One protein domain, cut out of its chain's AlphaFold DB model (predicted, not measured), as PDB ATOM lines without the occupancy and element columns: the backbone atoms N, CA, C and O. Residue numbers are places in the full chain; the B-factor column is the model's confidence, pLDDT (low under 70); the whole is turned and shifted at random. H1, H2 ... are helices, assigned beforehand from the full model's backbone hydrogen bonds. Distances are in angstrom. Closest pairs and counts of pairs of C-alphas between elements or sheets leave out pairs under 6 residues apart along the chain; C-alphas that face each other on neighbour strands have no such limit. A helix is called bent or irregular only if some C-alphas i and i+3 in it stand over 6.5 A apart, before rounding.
ATOM      1  N   GLY A  10     172.897 104.536 168.394       78.25
ATOM      2  CA  GLY A  10     171.449 104.670 168.207       78.25
ATOM      3  C   GLY A  10     170.832 105.929 168.833       78.25
ATOM      4  O   GLY A  10     169.946 106.523 168.226       78.25
ATOM      5  N   SER A  11     171.312 106.378 169.998       80.31
ATOM      6  CA  SER A  11     170.833 107.613 170.642       80.31
ATOM      7  C   SER A  11     171.235 108.844 169.829       80.31
ATOM      8  O   SER A  11     170.399 109.701 169.547       80.31
ATOM      9  N   ILE A  12     172.486 108.882 169.361       85.44
ATOM     10  CA  ILE A  12     172.997 109.963 168.509       85.44
ATOM     11  C   ILE A  12     172.200 110.023 167.200       85.44
ATOM     12  O   ILE A  12     171.728 111.091 166.814       85.44
ATOM     13  N   LEU A  13     171.993 108.875 166.547       86.19
ATOM     14  CA  LEU A  13     171.200 108.794 165.319       86.19
ATOM     15  C   LEU A  13     169.753 109.249 165.537       86.19
ATOM     16  O   LEU A  13     169.234 110.005 164.721       86.19
ATOM     17  N   ALA A  14     169.116 108.861 166.647       82.62
ATOM     18  CA  ALA A  14     167.758 109.298 166.969       82.62
ATOM     19  C   ALA A  14     167.667 110.824 167.132       82.62
ATOM     20  O   ALA A  14     166.775 111.448 166.558       82.62
ATOM     21  N   VAL A  15     168.616 111.439 167.846       88.25
ATOM     22  CA  VAL A  15     168.666 112.901 168.014       88.25
ATOM     23  C   VAL A  15     168.874 113.605 166.674       88.25
ATOM     24  O   VAL A  15     168.185 114.584 166.392       88.25
ATOM     25  N   VAL A  16     169.767 113.097 165.821       91.19
ATOM     26  CA  VAL A  16     170.003 113.661 164.482       91.19
ATOM     27  C   VAL A  16     168.746 113.567 163.616       91.19
ATOM     28  O   VAL A  16     168.380 114.550 162.978       91.19
ATOM     29  N   ILE A  17     168.040 112.432 163.627       90.69
ATOM     30  CA  ILE A  17     166.780 112.259 162.885       90.69
ATOM     31  C   ILE A  17     165.730 113.268 163.363       90.69
ATOM     32  O   ILE A  17     165.111 113.941 162.538       90.69
ATOM     33  N   VAL A  18     165.555 113.416 164.679       91.75
ATOM     34  CA  VAL A  18     164.606 114.382 165.252       91.75
ATOM     35  C   VAL A  18     164.994 115.815 164.881       91.75
ATOM     36  O   VAL A  18     164.131 116.584 164.465       91.75
ATOM     37  N   ALA A  19     166.277 116.173 164.958       92.19
ATOM     38  CA  ALA A  19     166.761 117.497 164.571       92.19
ATOM     39  C   ALA A  19     166.502 117.790 163.083       92.19
ATOM     40  O   ALA A  19     166.006 118.864 162.744       92.19
ATOM     41  N   MET A  20     166.761 116.823 162.199       91.31
ATOM     42  CA  MET A  20     166.441 116.934 160.773       91.31
ATOM     43  C   MET A  20     164.931 117.104 160.559       91.31
ATOM     44  O   MET A  20     164.516 117.974 159.797       91.31
ATOM     45  N   MET A  21     164.087 116.339 161.254       88.75
ATOM     46  CA  MET A  21     162.635 116.516 161.167       88.75
ATOM     47  C   MET A  21     162.215 117.919 161.621       88.75
ATOM     48  O   MET A  21     161.480 118.589 160.909       88.75
ATOM     49  N   LEU A  22     162.716 118.422 162.748       87.62
ATOM     50  CA  LEU A  22     162.356 119.759 163.233       87.62
ATOM     51  C   LEU A  22     162.787 120.885 162.280       87.62
ATOM     52  O   LEU A  22     162.071 121.875 162.163       87.62
ATOM     53  N   LEU A  23     163.925 120.742 161.596       87.81
ATOM     54  CA  LEU A  23     164.433 121.760 160.671       87.81
ATOM     55  C   LEU A  23     163.777 121.688 159.287       87.81
ATOM     56  O   LEU A  23     163.448 122.722 158.712       87.81
ATOM     57  N   PHE A  24     163.584 120.483 158.744       84.50
ATOM     58  CA  PHE A  24     163.175 120.293 157.349       84.50
ATOM     59  C   PHE A  24     161.686 120.001 157.172       84.50
ATOM     60  O   PHE A  24     161.116 120.386 156.151       84.50
ATOM     61  N   LEU A  25     161.029 119.361 158.143       83.00
ATOM     62  CA  LEU A  25     159.606 119.038 158.034       83.00
ATOM     63  C   LEU A  25     158.737 120.307 157.928       83.00
ATOM     64  O   LEU A  25     157.876 120.329 157.051       83.00
ATOM     65  N   PRO A  26     158.983 121.393 158.695       79.69
ATOM     66  CA  PRO A  26     158.243 122.647 158.534       79.69
ATOM     67  C   PRO A  26     158.511 123.348 157.199       79.69
ATOM     68  O   PRO A  26     157.611 123.969 156.649       79.69
ATOM     69  N   LEU A  27     159.724 123.226 156.647       83.62
ATOM     70  CA  LEU A  27     160.071 123.810 155.345       83.62
ATOM     71  C   LEU A  27     159.332 123.127 154.186       83.62
ATOM     72  O   LEU A  27     159.108 123.749 153.151       83.62
ATOM     73  N   MET A  28     158.960 121.855 154.356       80.06
ATOM     74  CA  MET A  28     158.160 121.092 153.391       80.06
ATOM     75  C   MET A  28     156.648 121.267 153.592       80.06
ATOM     76  O   MET A  28     155.865 120.820 152.752       80.06
ATOM     77  N   MET A  29     156.213 121.900 154.686       76.62
ATOM     78  CA  MET A  29     154.798 122.178 154.904       76.62
ATOM     79  C   MET A  29     154.375 123.353 154.011       76.62
ATOM     80  O   MET A  29     154.772 124.496 154.224       76.62
ATOM     81  N   GLY A  30     153.549 123.059 152.998       75.38
ATOM     82  CA  GLY A  30     152.747 124.064 152.289       75.38
ATOM     83  C   GLY A  30     151.715 124.719 153.226       75.38
ATOM     84  O   GLY A  30     151.818 124.563 154.441       75.38
ATOM     85  N   PRO A  31     150.698 125.439 152.710       76.00
ATOM     86  CA  PRO A  31     149.678 126.075 153.544       76.00
ATOM     87  C   PRO A  31     149.158 125.106 154.610       76.00
ATOM     88  O   PRO A  31     148.573 124.071 154.283       76.00
ATOM     89  N   VAL A  32     149.430 125.421 155.880       72.94
ATOM     90  CA  VAL A  32     149.073 124.590 157.035       72.94
ATOM     91  C   VAL A  32     147.565 124.661 157.249       72.94
ATOM     92  O   VAL A  32     147.049 125.436 158.050       72.94
ATOM     93  N   GLY A  33     146.847 123.879 156.448       76.25
ATOM     94  CA  GLY A  33     145.434 123.607 156.636       76.25
ATOM     95  C   GLY A  33     145.213 122.681 157.834       76.25
ATOM     96  O   GLY A  33     146.147 122.011 158.287       76.25
ATOM     97  N   PRO A  34     143.978 122.618 158.357       78.38
ATOM     98  CA  PRO A  34     143.650 121.664 159.403       78.38
ATOM     99  C   PRO A  34     143.996 120.241 158.930       78.38
ATOM    100  O   PRO A  34     143.681 119.891 157.785       78.38
ATOM    101  N   PRO A  35     144.647 119.414 159.773       79.75
ATOM    102  CA  PRO A  35     144.912 118.028 159.423       79.75
ATOM    103  C   PRO A  35     143.587 117.333 159.113       79.75
ATOM    104  O   PRO A  35     142.582 117.530 159.798       79.75
ATOM    105  N   SER A  36     143.574 116.533 158.050       84.88
ATOM    106  CA  SER A  36     142.373 115.807 157.655       84.88
ATOM    107  C   SER A  36     141.973 114.804 158.745       84.88
ATOM    108  O   SER A  36     142.826 114.282 159.465       84.88
ATOM    109  N   ILE A  37     140.673 114.503 158.856       88.38
ATOM    110  CA  ILE A  37     140.144 113.512 159.814       88.38
ATOM    111  C   ILE A  37     140.944 112.189 159.784       88.38
ATOM    112  O   ILE A  37     141.305 111.707 160.860       88.38
ATOM    113  N   PRO A  38     141.307 111.618 158.611       87.50
ATOM    114  CA  PRO A  38     142.140 110.417 158.567       87.50
ATOM    115  C   PRO A  38     143.510 110.601 159.225       87.50
ATOM    116  O   PRO A  38     143.960 109.712 159.938       87.50
ATOM    117  N   LEU A  39     144.154 111.758 159.033       85.12
ATOM    118  CA  LEU A  39     145.472 112.068 159.595       85.12
ATOM    119  C   LEU A  39     145.400 112.178 161.126       85.12
ATOM    120  O   LEU A  39     146.253 111.640 161.826       85.12
ATOM    121  N   ILE A  40     144.331 112.779 161.656       89.00
ATOM    122  CA  ILE A  40     144.064 112.827 163.104       89.00
ATOM    123  C   ILE A  40     143.890 111.410 163.677       89.00
ATOM    124  O   ILE A  40     144.361 111.133 164.779       89.00
ATOM    125  N   MET A  41     143.269 110.495 162.925       90.31
ATOM    126  CA  MET A  41     143.045 109.108 163.348       90.31
ATOM    127  C   MET A  41     144.326 108.254 163.361       90.31
ATOM    128  O   MET A  41     144.368 107.231 164.041       90.31
ATOM    129  N   VAL A  42     145.398 108.681 162.682       90.44
ATOM    130  CA  VAL A  42     146.684 107.960 162.677       90.44
ATOM    131  C   VAL A  42     147.263 107.844 164.089       90.44
ATOM    132  O   VAL A  42     147.715 106.770 164.478       90.44
ATOM    133  N   PHE A  43     147.211 108.916 164.883       85.44
ATOM    134  CA  PHE A  43     147.764 108.927 166.241       85.44
ATOM    135  C   PHE A  43     147.111 107.894 167.184       85.44
ATOM    136  O   PHE A  43     147.841 107.068 167.742       85.44
ATOM    137  N   PRO A  44     145.771 107.853 167.352       91.69
ATOM    138  CA  PRO A  44     145.131 106.838 168.185       91.69
ATOM    139  C   PRO A  44     145.305 105.420 167.632       91.69
ATOM    140  O   PRO A  44     145.431 104.492 168.426       91.69
ATOM    141  N   ILE A  45     145.370 105.230 166.306       95.06
ATOM    142  CA  ILE A  45     145.627 103.908 165.709       95.06
ATOM    143  C   ILE A  45     147.028 103.410 166.075       95.06
ATOM    144  O   ILE A  45     147.165 102.279 166.538       95.06
ATOM    145  N   ILE A  46     148.062 104.243 165.922       94.56
ATOM    146  CA  ILE A  46     149.438 103.867 166.277       94.56
ATOM    147  C   ILE A  46     149.525 103.526 167.765       94.56
ATOM    148  O   ILE A  46     150.082 102.487 168.119       94.56
ATOM    149  N   LEU A  47     148.941 104.357 168.634       91.12
ATOM    150  CA  LEU A  47     148.906 104.088 170.072       91.12
ATOM    151  C   LEU A  47     148.186 102.778 170.397       91.12
ATOM    152  O   LEU A  47     148.690 102.005 171.208       91.12
ATOM    153  N   LEU A  48     147.052 102.503 169.752       94.75
ATOM    154  CA  LEU A  48     146.325 101.250 169.928       94.75
ATOM    155  C   LEU A  48     147.173 100.048 169.494       94.75
ATOM    156  O   LEU A  48     147.253  99.064 170.225       94.75
ATOM    157  N   CYS A  49     147.846 100.128 168.344       94.88
ATOM    158  CA  CYS A  49     148.734  99.068 167.870       94.88
ATOM    159  C   CYS A  49     149.891  98.814 168.843       94.88
ATOM    160  O   CYS A  49     150.158  97.660 169.175       94.88
ATOM    161  N   VAL A  50     150.551  99.870 169.329       93.56
ATOM    162  CA  VAL A  50     151.637  99.760 170.315       93.56
ATOM    163  C   VAL A  50     151.118  99.163 171.620       93.56
ATOM    164  O   VAL A  50     151.728  98.240 172.152       93.56
ATOM    165  N   PHE A  51     149.974  99.638 172.110       94.31
ATOM    166  CA  PHE A  51     149.343  99.115 173.317       94.31
ATOM    167  C   PHE A  51     149.044  97.619 173.195       94.31
ATOM    168  O   PHE A  51     149.443  96.847 174.062       94.31
ATOM    169  N   LEU A  52     148.402  97.194 172.102       95.75
ATOM    170  CA  LEU A  52     148.092  95.786 171.858       95.75
ATOM    171  C   LEU A  52     149.362  94.942 171.730       95.75
ATOM    172  O   LEU A  52     149.444  93.869 172.323       95.75
ATOM    173  N   PHE A  53     150.368  95.428 171.001       94.38
ATOM    174  CA  PHE A  53     151.649  94.742 170.857       94.38
ATOM    175  C   PHE A  53     152.326  94.511 172.214       94.38
ATOM    176  O   PHE A  53     152.759  93.395 172.507       94.38
ATOM    177  N   LEU A  54     152.380  95.550 173.051       91.12
ATOM    178  CA  LEU A  54     152.943  95.466 174.395       91.12
ATOM    179  C   LEU A  54     152.107  94.556 175.294       91.12
ATOM    180  O   LEU A  54     152.679  93.747 176.012       91.12
ATOM    181  N   HIS A  55     150.779  94.638 175.223       92.62
ATOM    182  CA  HIS A  55     149.874  93.785 175.991       92.62
ATOM    183  C   HIS A  55     150.076  92.300 175.662       92.62
ATOM    184  O   HIS A  55     150.214  91.490 176.571       92.62
ATOM    185  N   PHE A  56     150.145  91.933 174.379       92.62
ATOM    186  CA  PHE A  56     150.363  90.539 173.971       92.62
ATOM    187  C   PHE A  56     151.799  90.047 174.193       92.62
ATOM    188  O   PHE A  56     152.020  88.845 174.299       92.62
ATOM    189  N   THR A  57     152.771  90.958 174.246       89.88
ATOM    190  CA  THR A  57     154.182  90.635 174.519       89.88
ATOM    191  C   THR A  57     154.506  90.643 176.018       89.88
ATOM    192  O   THR A  57     155.527  90.087 176.431       89.88
ATOM    193  N   SER A  58     153.656  91.253 176.846       79.12
ATOM    194  CA  SER A  58     153.791  91.230 178.299       79.12
ATOM    195  C   SER A  58     153.528  89.814 178.806       79.12
ATOM    196  O   SER A  58     152.464  89.252 178.557       79.12
TER     197      SER A  58
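Overview. This is residues 10 to 58 of the 59 residues of an uncharacterized protein of Arabis alpina (UniProt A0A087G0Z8). Two helices, H2 and the shorter H1, make the arms of a flat, wide-open U; they run nearly opposite ways with an empty gap between them, and the long link of residues 25 to 36 makes its base. The printed part has 49 residues with two named helices, H1 then H2, and no named strand; its class is all helix. It is extended, with a radius of gyration of the C-alphas of 15.3 A and spans of 40 by 34 by 7 A.

Along the chain. H2, residues 37 to 57, is 30.6 A long and ends at C-alpha 57 (154.182, 90.635, 174.519). H1, residues 10 to 24, is 20.7 A long and begins at C-alpha 10 (171.449, 104.670, 168.207).

Arrangement. H2 has a kink of 25 degrees near residue 44. It is neither bent nor irregular, but only just: C-alphas 40 and 43 are 6.2 A apart. H1 and H2 are apart, with no C-alpha of the one within 8 A of the other. In H1 every O i to N i+4 pair is within hydrogen-bond range, in H2 15 of 17.

Size, cuts and confidence. The two C-alphas farthest apart, of Pro 31 and Ser 58, are 42.9 A apart. The printed part has no cut, and no printed residue is under 70 in pLDDT.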